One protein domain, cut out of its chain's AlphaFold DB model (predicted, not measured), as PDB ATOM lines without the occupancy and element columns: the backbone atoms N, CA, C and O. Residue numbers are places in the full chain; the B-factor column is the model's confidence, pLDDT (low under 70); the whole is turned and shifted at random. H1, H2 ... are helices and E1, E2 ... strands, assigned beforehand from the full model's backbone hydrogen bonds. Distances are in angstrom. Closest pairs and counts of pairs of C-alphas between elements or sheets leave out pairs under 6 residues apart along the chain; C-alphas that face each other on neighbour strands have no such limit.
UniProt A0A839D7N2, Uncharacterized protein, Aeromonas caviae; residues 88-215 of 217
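AT A GLANCE: This is residues 88 to 215 of the 217 residues of an uncharacterized protein of Aeromonas caviae (UniProt A0A839D7N2). A short helix, H2, forms the core, with the crossed helices H5 and H6 packed on one side of it and H3 on the other; H7 folds back on H6 as a helical hairpin and makes the far side. H4 sits at the corner beyond the end of H3, and H1 lies at the far edge from H7, beside the beginning of H2. The 128 printed residues hold seven named helices and one named strand, in the order H1, H2, E1, H3, H4, H5, H6, H7, and the class is mostly helix. The whole is compact, with a radius of gyration of the C-alphas of 14.0 A and spans of 36 by 34 by 23 A.

IN THESE COORDINATES: H1 is residues 90 to 98, beginning at C-alpha 90 at (11.698, 149.402, 278.521). H2 is residues 109 to 120, 16.3 A from first to last C-alpha. E1 is residues 125 to 127, H3 residues 128 to 138, 15.1 A long, and H4 residues 140 to 146. H5, residues 151 to 168, begins at C-alpha 151 at (25.071, 166.026, 295.088) and is 25.7 A long. H6 is residues 176 to 192, 24.1 A long. H7, residues 198 to 215, is 26.4 A long and ends at C-alpha 215 at (26.096, 147.777, 264.931).

HOW THE PARTS SIT: H1 is close to H2 but not clearly touching, the closest C-alphas being those of Ala 94 and Trp 109, 7.7 A apart. E1 pairs with no named strand, but residues 125 to 126 of it pair antiparallel with residues 88 to 89. H2 touches H3 at a steep tilt of 65 degrees, opposite ways, with the C-alphas of Phe 112 and Ser 138 closest, 5.6 A. H3 and H4 touch only at the corner, and only just, with 3 pairs of C-alphas within 8 A; Val 137 and Met 143 are closest, 4.6 A. With residues 157 to 165 alone H5 touches H2, closest at C-alphas 111 and 161, 5.8 A. H6 touches H2 at a steep tilt of 51 degrees, the same way, closest at C-alphas 117 and 180, 5.6 A. H6 and H7 form a helical hairpin at 43 degrees, opposite ways, closest at C-alphas 182 and 205, 4.5 A. H2 and H7 are apart. In the seven helices every O i to N i+4 pair is within hydrogen-bond range.

THE WHOLE: The C-alphas of Glu 145 and Glu 214 are the two farthest apart, 41.2 A. The printed part has no cut and no long link. Its mean pLDDT is 83.9; residues 102 to 107, 145 to 147, 172 and 213 to 215 are under 70.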
ATOM      1  N   LYS A  88       9.581 144.301 283.409       85.56
ATOM      2  CA  LYS A  88       9.096 144.526 282.048       85.56
ATOM      3  C   LYS A  88      10.185 145.175 281.198       85.56
ATOM      4  O   LYS A  88      11.036 145.883 281.751       85.56
ATOM      5  N   PRO A  89      10.190 144.944 279.876       88.62
ATOM      6  CA  PRO A  89      11.088 145.644 278.975       88.62
ATOM      7  C   PRO A  89      10.811 147.151 278.965       88.62
ATOM      8  O   PRO A  89       9.698 147.597 279.246       88.62
ATOM      9  N   LEU A  90      11.828 147.944 278.621       88.69
ATOM     10  CA  LEU A  90      11.698 149.402 278.521       88.69
ATOM     11  C   LEU A  90      10.607 149.821 277.517       88.69
ATOM     12  O   LEU A  90       9.919 150.808 277.751       88.69
ATOM     13  N   GLU A  91      10.402 149.040 276.454       86.69
ATOM     14  CA  GLU A  91       9.339 149.259 275.461       86.69
ATOM     15  C   GLU A  91       7.930 149.155 276.064       86.69
ATOM     16  O   GLU A  91       7.065 149.974 275.751       86.69
ATOM     17  N   ASP A  92       7.705 148.207 276.978       85.69
ATOM     18  CA  ASP A  92       6.415 148.060 277.662       85.69
ATOM     19  C   ASP A  92       6.177 149.231 278.623       85.69
ATOM     20  O   ASP A  92       5.071 149.758 278.709       85.69
ATOM     21  N   TRP A  93       7.227 149.712 279.296       87.44
ATOM     22  CA  TRP A  93       7.135 150.933 280.100       87.44
ATOM     23  C   TRP A  93       6.894 152.179 279.235       87.44
ATOM     24  O   TRP A  93       6.139 153.066 279.633       87.44
ATOM     25  N   ALA A  94       7.474 152.246 278.033       85.38
ATOM     26  CA  ALA A  94       7.206 153.319 277.075       85.38
ATOM     27  C   ALA A  94       5.738 153.310 276.632       85.38
ATOM     28  O   ALA A  94       5.115 154.368 276.512       85.38
ATOM     29  N   PHE A  95       5.170 152.118 276.431       83.00
ATOM     30  CA  PHE A  95       3.753 151.946 276.144       83.00
ATOM     31  C   PHE A  95       2.882 152.417 277.318       83.00
ATOM     32  O   PHE A  95       1.967 153.217 277.112       83.00
ATOM     33  N   ASP A  96       3.192 152.004 278.548       83.50
ATOM     34  CA  ASP A  96       2.475 152.438 279.756       83.50
ATOM     35  C   ASP A  96       2.548 153.978 279.923       83.50
ATOM     36  O   ASP A  96       1.560 154.625 280.279       83.50
ATOM     37  N   TYR A  97       3.679 154.606 279.578       80.81
ATOM     38  CA  TYR A  97       3.827 156.066 279.546       80.81
ATOM     39  C   TYR A  97       2.957 156.745 278.479       80.81
ATOM     40  O   TYR A  97       2.260 157.712 278.786       80.81
ATOM     41  N   GLN A  98       2.945 156.239 277.245       80.06
ATOM     42  CA  GLN A  98       2.124 156.798 276.159       80.06
ATOM     43  C   GLN A  98       0.618 156.729 276.451       80.06
ATOM     44  O   GLN A  98      -0.147 157.546 275.939       80.06
ATOM     45  N   ASN A  99       0.199 155.775 277.285       79.50
ATOM     46  CA  ASN A  99      -1.183 155.612 277.738       79.50
ATOM     47  C   ASN A  99      -1.482 156.345 279.063       79.50
ATOM     48  O   ASN A  99      -2.513 156.081 279.679       79.50
ATOM     49  N   ASP A 100      -0.596 157.247 279.499       74.62
ATOM     50  CA  ASP A 100      -0.717 158.049 280.728       74.62
ATOM     51  C   ASP A 100      -0.825 157.213 282.022       74.62
ATOM     52  O   ASP A 100      -1.322 157.656 283.055       74.62
ATOM     53  N   GLN A 101      -0.336 155.970 281.990       73.00
ATOM     54  CA  GLN A 101      -0.349 155.083 283.155       73.00
ATOM     55  C   GLN A 101       0.854 155.337 284.068       73.00
ATOM     56  O   GLN A 101       0.744 155.213 285.288       73.00
ATOM     57  N   LEU A 102       1.985 155.765 283.497       68.00
ATOM     58  CA  LEU A 102       3.234 155.997 284.232       68.00
ATOM     59  C   LEU A 102       3.276 157.329 285.004       68.00
ATOM     60  O   LEU A 102       4.123 157.489 285.877       68.00
ATOM     61  N   ASN A 103       2.374 158.277 284.710       68.69
ATOM     62  CA  ASN A 103       2.230 159.564 285.410       68.69
ATOM     63  C   ASN A 103       3.569 160.283 285.716       68.69
ATOM     64  O   ASN A 103       3.838 160.634 286.865       68.69
ATOM     65  N   LEU A 104       4.393 160.563 284.694       66.06
ATOM     66  CA  LEU A 104       5.721 161.202 284.833       66.06
ATOM     67  C   LEU A 104       5.712 162.660 285.345       66.06
ATOM     68  O   LEU A 104       6.730 163.345 285.292       66.06
ATOM     69  N   GLY A 105       4.574 163.185 285.805       58.25
ATOM     70  CA  GLY A 105       4.498 164.537 286.372       58.25
ATOM     71  C   GLY A 105       4.855 165.660 285.388       58.25
ATOM     72  O   GLY A 105       5.152 166.768 285.821       58.25
ATOM     73  N   GLY A 106       4.820 165.386 284.079       62.38
ATOM     74  CA  GLY A 106       5.211 166.324 283.024       62.38
ATOM     75  C   GLY A 106       6.666 166.206 282.555       62.38
ATOM     76  O   GLY A 106       7.050 166.949 281.653       62.38
ATOM     77  N   ALA A 107       7.465 165.290 283.117       66.75
ATOM     78  CA  ALA A 107       8.802 164.998 282.607       66.75
ATOM     79  C   ALA A 107       8.736 164.310 281.231       66.75
ATOM     80  O   ALA A 107       7.889 163.449 280.985       66.75
ATOM     81  N   GLU A 108       9.646 164.689 280.330       83.62
ATOM     82  CA  GLU A 108       9.764 164.063 279.011       83.62
ATOM     83  C   GLU A 108      10.301 162.628 279.134       83.62
ATOM     84  O   GLU A 108      11.174 162.345 279.957       83.62
ATOM     85  N   TRP A 109       9.832 161.728 278.263       89.31
ATOM     86  CA  TRP A 109      10.290 160.331 278.214       89.31
ATOM     87  C   TRP A 109      11.816 160.207 278.114       89.31
ATOM     88  O   TRP A 109      12.421 159.360 278.766       89.31
ATOM     89  N   SER A 110      12.465 161.086 277.348       88.19
ATOM     90  CA  SER A 110      13.921 161.071 277.196       88.19
ATOM     91  C   SER A 110      14.665 161.417 278.487       88.19
ATOM     92  O   SER A 110      15.714 160.828 278.755       88.19
ATOM     93  N   CYS A 111      14.107 162.303 279.321       88.75
ATOM     94  CA  CYS A 111      14.620 162.577 280.664       88.75
ATOM     95  C   CYS A 111      14.540 161.317 281.532       88.75
ATOM     96  O   CYS A 111      15.533 160.913 282.134       88.75
ATOM     97  N   PHE A 112      13.391 160.641 281.516       90.06
ATOM     98  CA  PHE A 112      13.179 159.410 282.272       90.06
ATOM     99  C   PHE A 112      14.155 158.288 281.874       90.06
ATOM    100  O   PHE A 112      14.781 157.673 282.739       90.06
ATOM    101  N   VAL A 113      14.372 158.067 280.572       91.56
ATOM    102  CA  VAL A 113      15.353 157.079 280.085       91.56
ATOM    103  C   VAL A 113      16.777 157.449 280.513       91.56
ATOM    104  O   VAL A 113      17.551 156.572 280.907       91.56
ATOM    105  N   ALA A 114      17.138 158.737 280.494       91.94
ATOM    106  CA  ALA A 114      18.442 159.187 280.976       91.94
ATOM    107  C   ALA A 114      18.626 158.911 282.476       91.94
ATOM    108  O   ALA A 114      19.665 158.390 282.872       91.94
ATOM    109  N   VAL A 115      17.607 159.190 283.292       90.38
ATOM    110  CA  VAL A 115      17.612 158.910 284.736       90.38
ATOM    111  C   VAL A 115      17.771 157.415 285.009       90.38
ATOM    112  O   VAL A 115      18.651 157.029 285.776       90.38
ATOM    113  N   LEU A 116      16.989 156.559 284.339       92.12
ATOM    114  CA  LEU A 116      17.127 155.102 284.452       92.12
ATOM    115  C   LEU A 116      18.543 154.633 284.105       92.12
ATOM    116  O   LEU A 116      19.096 153.772 284.788       92.12
ATOM    117  N   THR A 117      19.131 155.211 283.058       92.88
ATOM    118  CA  THR A 117      20.478 154.852 282.606       92.88
ATOM    119  C   THR A 117      21.544 155.264 283.613       92.88
ATOM    120  O   THR A 117      22.466 154.497 283.864       92.88
ATOM    121  N   VAL A 118      21.439 156.454 284.203       90.06
ATOM    122  CA  VAL A 118      22.421 156.919 285.192       90.06
ATOM    123  C   VAL A 118      22.324 156.115 286.489       90.06
ATOM    124  O   VAL A 118      23.348 155.746 287.051       90.06
ATOM    125  N   LEU A 119      21.111 155.786 286.945       87.69
ATOM    126  CA  LEU A 119      20.918 155.052 288.201       87.69
ATOM    127  C   LEU A 119      21.220 153.554 288.089       87.69
ATOM    128  O   LEU A 119      21.689 152.947 289.052       87.69
ATOM    129  N   TYR A 120      20.916 152.938 286.943       89.19
ATOM    130  CA  TYR A 120      20.917 151.477 286.804       89.19
ATOM    131  C   TYR A 120      21.754 150.955 285.632       89.19
ATOM    132  O   TYR A 120      21.854 149.738 285.458       89.19
ATOM    133  N   GLY A 121      22.364 151.838 284.842       88.44
ATOM    134  CA  GLY A 121      23.100 151.488 283.632       88.44
ATOM    135  C   GLY A 121      22.195 151.124 282.452       88.44
ATOM    136  O   GLY A 121      20.970 151.275 282.485       88.44
ATOM    137  N   ILE A 122      22.823 150.623 281.385       90.06
ATOM    138  CA  ILE A 122      22.116 150.101 280.210       90.06
ATOM    139  C   ILE A 122      21.437 148.787 280.599       90.06
ATOM    140  O   ILE A 122      22.109 147.809 280.938       90.06
ATOM    141  N   LYS A 123      20.106 148.761 280.526       88.94
ATOM    142  CA  LYS A 123      19.292 147.570 280.773       88.94
ATOM    143  C   LYS A 123      18.132 147.508 279.791       88.94
ATOM    144  O   LYS A 123      17.530 148.526 279.467       88.94
ATOM    145  N   GLU A 124      17.782 146.297 279.381       84.38
ATOM    146  CA  GLU A 124      16.606 146.059 278.536       84.38
ATOM    147  C   GLU A 124      15.316 145.974 279.354       84.38
ATOM    148  O   GLU A 124      14.244 146.286 278.845       84.38
ATOM    149  N   THR A 125      15.416 145.563 280.622       88.19
ATOM    150  CA  THR A 125      14.270 145.325 281.502       88.19
ATOM    151  C   THR A 125      14.442 146.024 282.847       88.19
ATOM    152  O   THR A 125      15.553 146.130 283.373       88.19
ATOM    153  N   TYR A 126      13.323 146.503 283.388       84.56
ATOM    154  CA  TYR A 126      13.256 147.242 284.644       84.56
ATOM    155  C   TYR A 126      12.103 146.730 285.503       84.56
ATOM    156  O   TYR A 126      11.020 146.411 284.998       84.56
ATOM    157  N   SER A 127      12.340 146.670 286.808       81.81
ATOM    158  CA  SER A 127      11.306 146.398 287.804       81.81
ATOM    159  C   SER A 127      10.436 147.631 288.056       81.81
ATOM    160  O   SER A 127      10.888 148.771 287.920       81.81
ATOM    161  N   ALA A 128       9.199 147.413 288.513       76.94
ATOM    162  CA  ALA A 128       8.301 148.501 288.912       76.94
ATOM    163  C   ALA A 128       8.929 149.443 289.960       76.94
ATOM    164  O   ALA A 128       8.718 150.654 289.916       76.94
ATOM    165  N   ARG A 129       9.760 148.904 290.862       73.75
ATOM    166  CA  ARG A 129      10.481 149.682 291.879       73.75
ATOM    167  C   ARG A 129      11.527 150.614 291.269       73.75
ATOM    168  O   ARG A 129      11.588 151.780 291.648       73.75
ATOM    169  N   GLU A 130      12.347 150.119 290.341       82.25
ATOM    170  CA  GLU A 130      13.339 150.943 289.631       82.25
ATOM    171  C   GLU A 130      12.652 152.065 288.843       82.25
ATOM    172  O   GLU A 130      13.093 153.213 288.882       82.25
ATOM    173  N   VAL A 131      11.523 151.753 288.202       81.12
ATOM    174  CA  VAL A 131      10.703 152.734 287.484       81.12
ATOM    175  C   VAL A 131      10.128 153.786 288.432       81.12
ATOM    176  O   VAL A 131      10.296 154.970 288.172       81.12
ATOM    177  N   ALA A 132       9.524 153.402 289.559       78.62
ATOM    178  CA  ALA A 132       8.960 154.350 290.526       78.62
ATOM    179  C   ALA A 132      10.009 155.320 291.102       78.62
ATOM    180  O   ALA A 132       9.755 156.523 291.235       78.62
ATOM    181  N   ILE A 133      11.210 154.812 291.396       79.50
ATOM    182  CA  ILE A 133      12.339 155.641 291.833       79.50
ATOM    183  C   ILE A 133      12.732 156.611 290.714       79.50
ATOM    184  O   ILE A 133      12.827 157.813 290.956       79.50
ATOM    185  N   ALA A 134      12.898 156.121 289.483       83.38
ATOM    186  CA  ALA A 134      13.269 156.962 288.350       83.38
ATOM    187  C   ALA A 134      12.206 158.022 288.012       83.38
ATOM    188  O   ALA A 134      12.575 159.148 287.686       83.38
ATOM    189  N   ILE A 135      10.908 157.722 288.156       79.31
ATOM    190  CA  ILE A 135       9.818 158.706 288.018       79.31
ATOM    191  C   ILE A 135      10.030 159.857 289.009       79.31
ATOM    192  O   ILE A 135       9.982 161.023 288.628       79.31
ATOM    193  N   SER A 136      10.313 159.526 290.270       77.94
ATOM    194  CA  SER A 136      10.522 160.519 291.331       77.94
ATOM    195  C   SER A 136      11.774 161.364 291.087       77.94
ATOM    196  O   SER A 136      11.762 162.562 291.325       77.94
ATOM    197  N   VAL A 137      12.844 160.757 290.572       81.62
ATOM    198  CA  VAL A 137      14.109 161.447 290.261       81.62
ATOM    199  C   VAL A 137      14.013 162.293 288.980       81.62
ATOM    200  O   VAL A 137      14.774 163.239 288.808       81.62
ATOM    201  N   SER A 138      13.077 161.983 288.079       83.25
ATOM    202  CA  SER A 138      12.892 162.720 286.816       83.25
ATOM    203  C   SER A 138      12.264 164.106 286.999       83.25
ATOM    204  O   SER A 138      12.376 164.950 286.108       83.25
ATOM    205  N   ASP A 139      11.602 164.351 288.130       79.69
ATOM    206  CA  ASP A 139      11.104 165.667 288.534       79.69
ATOM    207  C   ASP A 139      12.186 166.356 289.382       79.69
ATOM    208  O   ASP A 139      12.560 165.862 290.442       79.69
ATOM    209  N   GLU A 140      12.704 167.495 288.913       74.50
ATOM    210  CA  GLU A 140      13.820 168.201 289.560       74.50
ATOM    211  C   GLU A 140      13.500 168.615 291.003       74.50
ATOM    212  O   GLU A 140      14.356 168.498 291.878       74.50
ATOM    213  N   GLN A 141      12.258 169.036 291.275       71.06
ATOM    214  CA  GLN A 141      11.854 169.385 292.639       71.06
ATOM    215  C   GLN A 141      11.866 168.147 293.530       71.06
ATOM    216  O   GLN A 141      12.363 168.192 294.653       71.06
ATOM    217  N   LEU A 142      11.367 167.022 293.013       70.81
ATOM    218  CA  LEU A 142      11.351 165.776 293.768       70.81
ATOM    219  C   LEU A 142      12.754 165.200 293.978       70.81
ATOM    220  O   LEU A 142      13.044 164.689 295.060       70.81
ATOM    221  N   MET A 143      13.630 165.322 292.979       78.12
ATOM    222  CA  MET A 143      15.026 164.914 293.079       78.12
ATOM    223  C   MET A 143      15.737 165.644 294.222       78.12
ATOM    224  O   MET A 143      16.425 165.010 295.023       78.12
ATOM    225  N   ASP A 144      15.567 166.960 294.321       72.56
ATOM    226  CA  ASP A 144      16.251 167.755 295.338       72.56
ATOM    227  C   ASP A 144      15.657 167.590 296.737       72.56
ATOM    228  O   ASP A 144      16.406 167.568 297.715       72.56
ATOM    229  N   GLU A 145      14.338 167.445 296.837       66.56
ATOM    230  CA  GLU A 145      13.618 167.480 298.111       66.56
ATOM    231  C   GLU A 145      13.447 166.095 298.757       66.56
ATOM    232  O   GLU A 145      13.483 165.984 299.982       66.56
ATOM    233  N   TYR A 146      13.314 165.025 297.961       56.06
ATOM    234  CA  TYR A 146      12.889 163.709 298.463       56.06
ATOM    235  C   TYR A 146      13.859 162.560 298.173       56.06
ATOM    236  O   TYR A 146      13.620 161.438 298.625       56.06
ATOM    237  N   THR A 147      14.960 162.793 297.450       69.81
ATOM    238  CA  THR A 147      15.950 161.737 297.188       69.81
ATOM    239  C   THR A 147      17.137 161.817 298.139       69.81
ATOM    240  O   THR A 147      17.602 162.892 298.512       69.81
ATOM    241  N   THR A 148      17.672 160.652 298.503       76.31
ATOM    242  CA  THR A 148      18.926 160.523 299.260       76.31
ATOM    243  C   THR A 148      20.157 160.463 298.352       76.31
ATOM    244  O   THR A 148      21.235 160.092 298.817       76.31
ATOM    245  N   LEU A 149      20.004 160.795 297.063       77.12
ATOM    246  CA  LEU A 149      21.116 160.861 296.119       77.12
ATOM    247  C   LEU A 149      22.112 161.925 296.582       77.12
ATOM    248  O   LEU A 149      21.726 162.995 297.055       77.12
ATOM    249  N   ASP A 150      23.397 161.630 296.446       85.50
ATOM    250  CA  ASP A 150      24.440 162.607 296.716       85.50
ATOM    251  C   ASP A 150      24.454 163.712 295.639       85.50
ATOM    252  O   ASP A 150      23.953 163.549 294.523       85.50
ATOM    253  N   GLU A 151      25.037 164.862 295.981       86.06
ATOM    254  CA  GLU A 151      25.071 166.026 295.088       86.06
ATOM    255  C   GLU A 151      25.890 165.793 293.811       86.06
ATOM    256  O   GLU A 151      25.626 166.436 292.795       86.06
ATOM    257  N   GLU A 152      26.858 164.872 293.828       86.31
ATOM    258  CA  GLU A 152      27.625 164.523 292.633       86.31
ATOM    259  C   GLU A 152      26.736 163.767 291.640       86.31
ATOM    260  O   GLU A 152      26.644 164.174 290.481       86.31
ATOM    261  N   THR A 153      25.994 162.760 292.101       85.12
ATOM    262  CA  THR A 153      25.043 162.000 291.278       85.12
ATOM    263  C   THR A 153      23.932 162.900 290.723       85.12
ATOM    264  O   THR A 153      23.600 162.824 289.537       85.12
ATOM    265  N   LYS A 154      23.376 163.807 291.539       85.81
ATOM    266  CA  LYS A 154      22.367 164.781 291.075       85.81
ATOM    267  C   LYS A 154      22.921 165.704 289.992       85.81
ATOM    268  O   LYS A 154      22.258 165.974 288.992       85.81
ATOM    269  N   GLU A 155      24.145 166.191 290.165       88.88
ATOM    270  CA  GLU A 155      24.787 167.049 289.175       88.88
ATOM    271  C   GLU A 155      25.106 166.287 287.878       88.88
ATOM    272  O   GLU A 155      24.877 166.807 286.784       88.88
ATOM    273  N   GLN A 156      25.558 165.035 287.968       88.12
ATOM    274  CA  GLN A 156      25.742 164.163 286.804       88.12
ATOM    275  C   GLN A 156      24.424 163.944 286.047       88.12
ATOM    276  O   GLN A 156      24.398 164.088 284.822       88.12
ATOM    277  N   LEU A 157      23.319 163.684 286.757       89.88
ATOM    278  CA  LEU A 157      21.977 163.570 286.177       89.88
ATOM    279  C   LEU A 157      21.594 164.835 285.401       89.88
ATOM    280  O   LEU A 157      21.275 164.751 284.211       89.88
ATOM    281  N   ARG A 158      21.705 166.015 286.027       90.44
ATOM    282  CA  ARG A 158      21.418 167.302 285.367       90.44
ATOM    283  C   ARG A 158      22.261 167.494 284.109       90.44
ATOM    284  O   ARG A 158      21.748 167.921 283.073       90.44
ATOM    285  N   GLN A 159      23.550 167.162 284.170       90.31
ATOM    286  CA  GLN A 159      24.457 167.287 283.030       90.31
ATOM    287  C   GLN A 159      24.085 166.334 281.890       90.31
ATOM    288  O   GLN A 159      24.031 166.768 280.736       90.31
ATOM    289  N   CYS A 160      23.806 165.066 282.189       91.56
ATOM    290  CA  CYS A 160      23.407 164.070 281.199       91.56
ATOM    291  C   CYS A 160      22.089 164.451 280.518       91.56
ATOM    292  O   CYS A 160      22.038 164.517 279.288       91.56
ATOM    293  N   VAL A 161      21.061 164.802 281.299       91.56
ATOM    294  CA  VAL A 161      19.748 165.227 280.789       91.56
ATOM    295  C   VAL A 161      19.874 166.483 279.920       91.56
ATOM    296  O   VAL A 161      19.353 166.526 278.805       91.56
ATOM    297  N   ALA A 162      20.629 167.494 280.365       90.88
ATOM    298  CA  ALA A 162      20.788 168.742 279.617       90.88
ATOM    299  C   ALA A 162      21.523 168.565 278.276       90.88
ATOM    300  O   ALA A 162      21.212 169.255 277.298       90.88
ATOM    301  N   ILE A 163      22.520 167.674 278.211       91.31
ATOM    302  CA  ILE A 163      23.229 167.373 276.959       91.31
ATOM    303  C   ILE A 163      22.362 166.513 276.040       91.31
ATOM    304  O   ILE A 163      22.311 166.808 274.845       91.31
ATOM    305  N   LEU A 164      21.649 165.516 276.573       91.44
ATOM    306  CA  LEU A 164      20.731 164.694 275.787       91.44
ATOM    307  C   LEU A 164      19.647 165.557 275.128       91.44
ATOM    308  O   LEU A 164      19.513 165.527 273.907       91.44
ATOM    309  N   ALA A 165      18.982 166.427 275.894       89.94
ATOM    310  CA  ALA A 165      17.969 167.345 275.370       89.94
ATOM    311  C   ALA A 165      18.521 168.287 274.278       89.94
ATOM    312  O   ALA A 165      17.817 168.660 273.337       89.94
ATOM    313  N   LEU A 166      19.798 168.686 274.367       88.94
ATOM    314  CA  LEU A 166      20.450 169.474 273.317       88.94
ATOM    315  C   LEU A 166      20.646 168.663 272.029       88.94
ATOM    316  O   LEU A 166      20.476 169.213 270.940       88.94
ATOM    317  N   VAL A 167      21.036 167.393 272.149       87.44
ATOM    318  CA  VAL A 167      21.279 166.506 271.004       87.44
ATOM    319  C   VAL A 167      19.971 166.087 270.340       87.44
ATOM    320  O   VAL A 167      19.887 166.147 269.116       87.44
ATOM    321  N   GLU A 168      18.923 165.781 271.104       88.00
ATOM    322  CA  GLU A 168      17.604 165.428 270.556       88.00
ATOM    323  C   GLU A 168      16.986 166.560 269.724       88.00
ATOM    324  O   GLU A 168      16.360 166.315 268.694       88.00
ATOM    325  N   ARG A 169      17.246 167.824 270.082       85.56
ATOM    326  CA  ARG A 169      16.850 168.977 269.252       85.56
ATOM    327  C   ARG A 169      17.549 169.020 267.891       85.56
ATOM    328  O   ARG A 169      17.046 169.667 266.977       85.56
ATOM    329  N   GLN A 170      18.719 168.398 267.765       81.94
ATOM    330  CA  GLN A 170      19.507 168.350 266.528       81.94
ATOM    331  C   GLN A 170      19.254 167.061 265.733       81.94
ATOM    332  O   GLN A 170      19.424 167.064 264.516       81.94
ATOM    333  N   ALA A 171      18.819 165.992 266.403       74.38
ATOM    334  CA  ALA A 171      18.500 164.693 265.821       74.38
ATOM    335  C   ALA A 171      17.225 164.116 266.478       74.38
ATOM    336  O   ALA A 171      17.319 163.417 267.483       74.38
ATOM    337  N   PRO A 172      16.024 164.381 265.932       65.50
ATOM    338  CA  PRO A 172      14.758 164.037 266.591       65.50
ATOM    339  C   PRO A 172      14.381 162.543 266.548       65.50
ATOM    340  O   PRO A 172      13.347 162.168 267.091       65.50
ATOM    341  N   ALA A 173      15.175 161.684 265.904       79.12
ATOM    342  CA  ALA A 173      14.857 160.270 265.670       79.12
ATOM    343  C   ALA A 173      15.756 159.310 266.474       79.12
ATOM    344  O   ALA A 173      16.231 158.318 265.935       79.12
ATOM    345  N   ILE A 174      16.023 159.629 267.742       86.00
ATOM    346  CA  ILE A 174      16.851 158.792 268.624       86.00
ATOM    347  C   ILE A 174      15.968 157.724 269.296       86.00
ATOM    348  O   ILE A 174      14.888 158.043 269.805       86.00
ATOM    349  N   THR A 175      16.412 156.465 269.296       89.69
ATOM    350  CA  THR A 175      15.749 155.329 269.966       89.69
ATOM    351  C   THR A 175      16.140 155.230 271.443       89.69
ATOM    352  O   THR A 175      17.140 155.804 271.869       89.69
ATOM    353  N   ASP A 176      15.384 154.482 272.250       90.62
ATOM    354  CA  ASP A 176      15.693 154.342 273.680       90.62
ATOM    355  C   ASP A 176      17.037 153.642 273.927       90.62
ATOM    356  O   ASP A 176      17.826 154.121 274.738       90.62
ATOM    357  N   SER A 177      17.378 152.608 273.152       88.94
ATOM    358  CA  SER A 177      18.699 151.966 273.217       88.94
ATOM    359  C   SER A 177      19.833 152.951 272.903       88.94
ATOM    360  O   SER A 177      20.869 152.956 273.569       88.94
ATOM    361  N   GLN A 178      19.630 153.840 271.925       90.38
ATOM    362  CA  GLN A 178      20.589 154.896 271.599       90.38
ATOM    363  C   GLN A 178      20.698 155.943 272.713       90.38
ATOM    364  O   GLN A 178      21.807 156.387 273.015       90.38
ATOM    365  N   ARG A 179      19.579 156.320 273.354       91.69
ATOM    366  CA  ARG A 179      19.593 157.198 274.539       91.69
ATOM    367  C   ARG A 179      20.422 156.572 275.651       91.69
ATOM    368  O   ARG A 179      21.319 157.235 276.167       91.69
ATOM    369  N   GLN A 180      20.170 155.304 275.974       93.00
ATOM    370  CA  GLN A 180      20.906 154.580 277.010       93.00
ATOM    371  C   GLN A 180      22.405 154.510 276.688       93.00
ATOM    372  O   GLN A 180      23.233 154.857 277.528       93.00
ATOM    373  N   ALA A 181      22.779 154.146 275.459       91.62
ATOM    374  CA  ALA A 181      24.183 154.094 275.046       91.62
ATOM    375  C   ALA A 181      24.867 155.471 275.110       91.62
ATOM    376  O   ALA A 181      25.978 155.599 275.627       91.62
ATOM    377  N   GLY A 182      24.193 156.513 274.617       92.19
ATOM    378  CA  GLY A 182      24.698 157.883 274.627       92.19
ATOM    379  C   GLY A 182      24.883 158.442 276.036       92.19
ATOM    380  O   GLY A 182      25.915 159.048 276.327       92.19
ATOM    381  N   VAL A 183      23.907 158.213 276.916       94.31
ATOM    382  CA  VAL A 183      23.955 158.647 278.318       94.31
ATOM    383  C   VAL A 183      25.015 157.872 279.094       94.31
ATOM    384  O   VAL A 183      25.789 158.499 279.808       94.31
ATOM    385  N   ALA A 184      25.127 156.554 278.911       93.69
ATOM    386  CA  ALA A 184      26.158 155.752 279.570       93.69
ATOM    387  C   ALA A 184      27.578 156.186 279.162       93.69
ATOM    388  O   ALA A 184      28.445 156.366 280.016       93.69
ATOM    389  N   ALA A 185      27.813 156.429 277.868       93.19
ATOM    390  CA  ALA A 185      29.100 156.927 277.382       93.19
ATOM    391  C   ALA A 185      29.417 158.337 277.906       93.19
ATOM    392  O   ALA A 185      30.567 158.647 278.227       93.19
ATOM    393  N   LEU A 186      28.403 159.203 277.996       93.25
ATOM    394  CA  LEU A 186      28.553 160.541 278.554       93.25
ATOM    395  C   LEU A 186      28.852 160.501 280.058       93.25
ATOM    396  O   LEU A 186      29.741 161.226 280.500       93.25
ATOM    397  N   LEU A 187      28.147 159.659 280.816       93.88
ATOM    398  CA  LEU A 187      28.366 159.472 282.248       93.88
ATOM    399  C   LEU A 187      29.807 159.028 282.513       93.88
ATOM    400  O   LEU A 187      30.524 159.719 283.230       93.88
ATOM    401  N   GLN A 188      30.271 157.983 281.818       92.38
ATOM    402  CA  GLN A 188      31.652 157.510 281.932       92.38
ATOM    403  C   GLN A 188      32.667 158.621 281.622       92.38
ATOM    404  O   GLN A 188      33.657 158.788 282.324       92.38
ATOM    405  N   ALA A 189      32.420 159.430 280.589       91.31
ATOM    406  CA  ALA A 189      33.317 160.526 280.237       91.31
ATOM    407  C   ALA A 189      33.350 161.655 281.284       91.31
ATOM    408  O   ALA A 189      34.375 162.328 281.430       91.31
ATOM    409  N   ILE A 190      32.234 161.897 281.979       90.00
ATOM    410  CA  ILE A 190      32.155 162.860 283.083       90.00
ATOM    411  C   ILE A 190      32.899 162.317 284.305       90.00
ATOM    412  O   ILE A 190      33.648 163.074 284.918       90.00
ATOM    413  N   GLU A 191      32.750 161.030 284.618       89.56
ATOM    414  CA  GLU A 191      33.482 160.359 285.700       89.56
ATOM    415  C   GLU A 191      34.998 160.368 285.449       89.56
ATOM    416  O   GLU A 191      35.777 160.765 286.318       89.56
ATOM    417  N   ASP A 192      35.425 160.022 284.231       90.75
ATOM    418  CA  ASP A 192      36.839 160.002 283.843       90.75
ATOM    419  C   ASP A 192      37.457 161.408 283.844       90.75
ATOM    420  O   ASP A 192      38.634 161.604 284.170       90.75
ATOM    421  N   ASN A 193      36.680 162.414 283.432       89.44
ATOM    422  CA  ASN A 193      37.123 163.798 283.385       89.44
ATOM    423  C   ASN A 193      35.974 164.783 283.654       89.44
ATOM    424  O   ASN A 193      35.373 165.318 282.711       89.44
ATOM    425  N   PRO A 194      35.773 165.190 284.921       84.56
ATOM    426  CA  PRO A 194      34.693 166.106 285.295       84.56
ATOM    427  C   PRO A 194      34.761 167.468 284.586       84.56
ATOM    428  O   PRO A 194      33.751 168.146 284.392       84.56
ATOM    429  N   LYS A 195      35.959 167.884 284.146       86.69
ATOM    430  CA  LYS A 195      36.211 169.176 283.482       86.69
ATOM    431  C   LYS A 195      36.083 169.115 281.960       86.69
ATOM    432  O   LYS A 195      36.435 170.084 281.280       86.69
ATOM    433  N   ILE A 196      35.607 167.999 281.410       89.38
ATOM    434  CA  ILE A 196      35.386 167.860 279.974       89.38
ATOM    435  C   ILE A 196      34.443 168.953 279.457       89.38
ATOM    436  O   ILE A 196      33.422 169.276 280.069       89.38
ATOM    437  N   ARG A 197      34.806 169.568 278.327       89.69
ATOM    438  CA  ARG A 197      34.070 170.714 277.787       89.69
ATOM    439  C   ARG A 197      32.712 170.272 277.263       89.69
ATOM    440  O   ARG A 197      32.567 169.190 276.705       89.69
ATOM    441  N   ARG A 198      31.734 171.178 277.326       88.62
ATOM    442  CA  ARG A 198      30.369 170.946 276.827       88.62
ATOM    443  C   ARG A 198      30.319 170.428 275.383       88.62
ATOM    444  O   ARG A 198      29.540 169.531 275.090       88.62
ATOM    445  N   LEU A 199      31.150 170.978 274.493       89.06
ATOM    446  CA  LEU A 199      31.214 170.539 273.092       89.06
ATOM    447  C   LEU A 199      31.718 169.099 272.956       89.06
ATOM    448  O   LEU A 199      31.219 168.355 272.117       89.06
ATOM    449  N   ASP A 200      32.679 168.698 273.785       90.06
ATOM    450  CA  ASP A 200      33.221 167.341 273.760       90.06
ATOM    451  C   ASP A 200      32.203 166.344 274.332       90.06
ATOM    452  O   ASP A 200      31.990 165.297 273.733       90.06
ATOM    453  N   ARG A 201      31.468 166.721 275.390       89.75
ATOM    454  CA  ARG A 201      30.322 165.950 275.918       89.75
ATOM    455  C   ARG A 201      29.265 165.687 274.851       89.75
ATOM    456  O   ARG A 201      28.819 164.559 274.679       89.75
ATOM    457  N   GLN A 202      28.898 166.727 274.103       90.56
ATOM    458  CA  GLN A 202      27.933 166.608 273.013       90.56
ATOM    459  C   GLN A 202      28.440 165.659 271.916       90.56
ATOM    460  O   GLN A 202      27.689 164.811 271.444       90.56
ATOM    461  N   ARG A 203      29.719 165.774 271.523       89.88
ATOM    462  CA  ARG A 203      30.328 164.888 270.516       89.88
ATOM    463  C   ARG A 203      30.386 163.439 270.986       89.88
ATOM    464  O   ARG A 203      30.138 162.559 270.175       89.88
ATOM    465  N   ILE A 204      30.691 163.194 272.259       91.75
ATOM    466  CA  ILE A 204      30.704 161.846 272.842       91.75
ATOM    467  C   ILE A 204      29.320 161.215 272.745       91.75
ATOM    468  O   ILE A 204      29.200 160.114 272.214       91.75
ATOM    469  N   LEU A 205      28.283 161.940 273.173       90.19
ATOM    470  CA  LEU A 205      26.914 161.439 273.126       90.19
ATOM    471  C   LEU A 205      26.466 161.161 271.679       90.19
ATOM    472  O   LEU A 205      25.948 160.085 271.403       90.19
ATOM    473  N   ILE A 206      26.738 162.074 270.736       89.31
ATOM    474  CA  ILE A 206      26.426 161.871 269.307       89.31
ATOM    475  C   ILE A 206      27.170 160.656 268.739       89.31
ATOM    476  O   ILE A 206      26.554 159.819 268.090       89.31
ATOM    477  N   ASN A 207      28.474 160.533 268.998       89.19
ATOM    478  CA  ASN A 207      29.267 159.413 268.493       89.19
ATOM    479  C   ASN A 207      28.748 158.070 269.021       89.19
ATOM    480  O   ASN A 207      28.694 157.106 268.265       89.19
ATOM    481  N   ALA A 208      28.364 158.007 270.297       88.69
ATOM    482  CA  ALA A 208      27.809 156.802 270.902       88.69
ATOM    483  C   ALA A 208      26.461 156.412 270.273       88.69
ATOM    484  O   ALA A 208      26.246 155.237 269.982       88.69
ATOM    485  N   ILE A 209      25.595 157.391 269.986       86.75
ATOM    486  CA  ILE A 209      24.340 157.171 269.251       86.75
ATOM    487  C   ILE A 209      24.626 156.624 267.846       86.75
ATOM    488  O   ILE A 209      24.058 155.609 267.457       86.75
ATOM    489  N   THR A 210      25.532 157.253 267.091       84.75
ATOM    490  CA  THR A 210      25.839 156.841 265.710       84.75
ATOM    491  C   THR A 210      26.498 155.462 265.637       84.75
ATOM    492  O   THR A 210      26.229 154.704 264.713       84.75
ATOM    493  N   GLN A 211      27.329 155.088 266.613       81.56
ATOM    494  CA  GLN A 211      27.922 153.747 266.649       81.56
ATOM    495  C   GLN A 211      26.881 152.645 266.874       81.56
ATOM    496  O   GLN A 211      27.075 151.531 266.399       81.56
ATOM    497  N   GLN A 212      25.771 152.935 267.561       75.44
ATOM    498  CA  GLN A 212      24.670 151.975 267.687       75.44
ATOM    499  C   GLN A 212      23.955 151.736 266.347       75.44
ATOM    500  O   GLN A 212      23.559 150.604 266.084       75.44
ATOM    501  N   ASP A 213      23.856 152.750 265.476       63.56
ATOM    502  CA  ASP A 213      23.306 152.572 264.121       63.56
ATOM    503  C   ASP A 213      24.169 151.632 263.268       63.56
ATOM    504  O   ASP A 213      23.638 150.814 262.521       63.56
ATOM    505  N   GLU A 214      25.498 151.713 263.389       60.91
ATOM    506  CA  GLU A 214      26.420 150.861 262.621       60.91
ATOM    507  C   GLU A 214      26.428 149.401 263.092       60.91
ATOM    508  O   GLU A 214      26.694 148.507 262.294       60.91
ATOM    509  N   VAL A 215      26.147 149.141 264.373       59.75
ATOM    510  CA  VAL A 215      26.096 147.777 264.931       59.75
ATOM    511  C   VAL A 215      24.762 147.084 264.622       59.75
ATOM    512  O   VAL A 215      24.705 145.855 264.584       59.75
TER     513      VAL A 215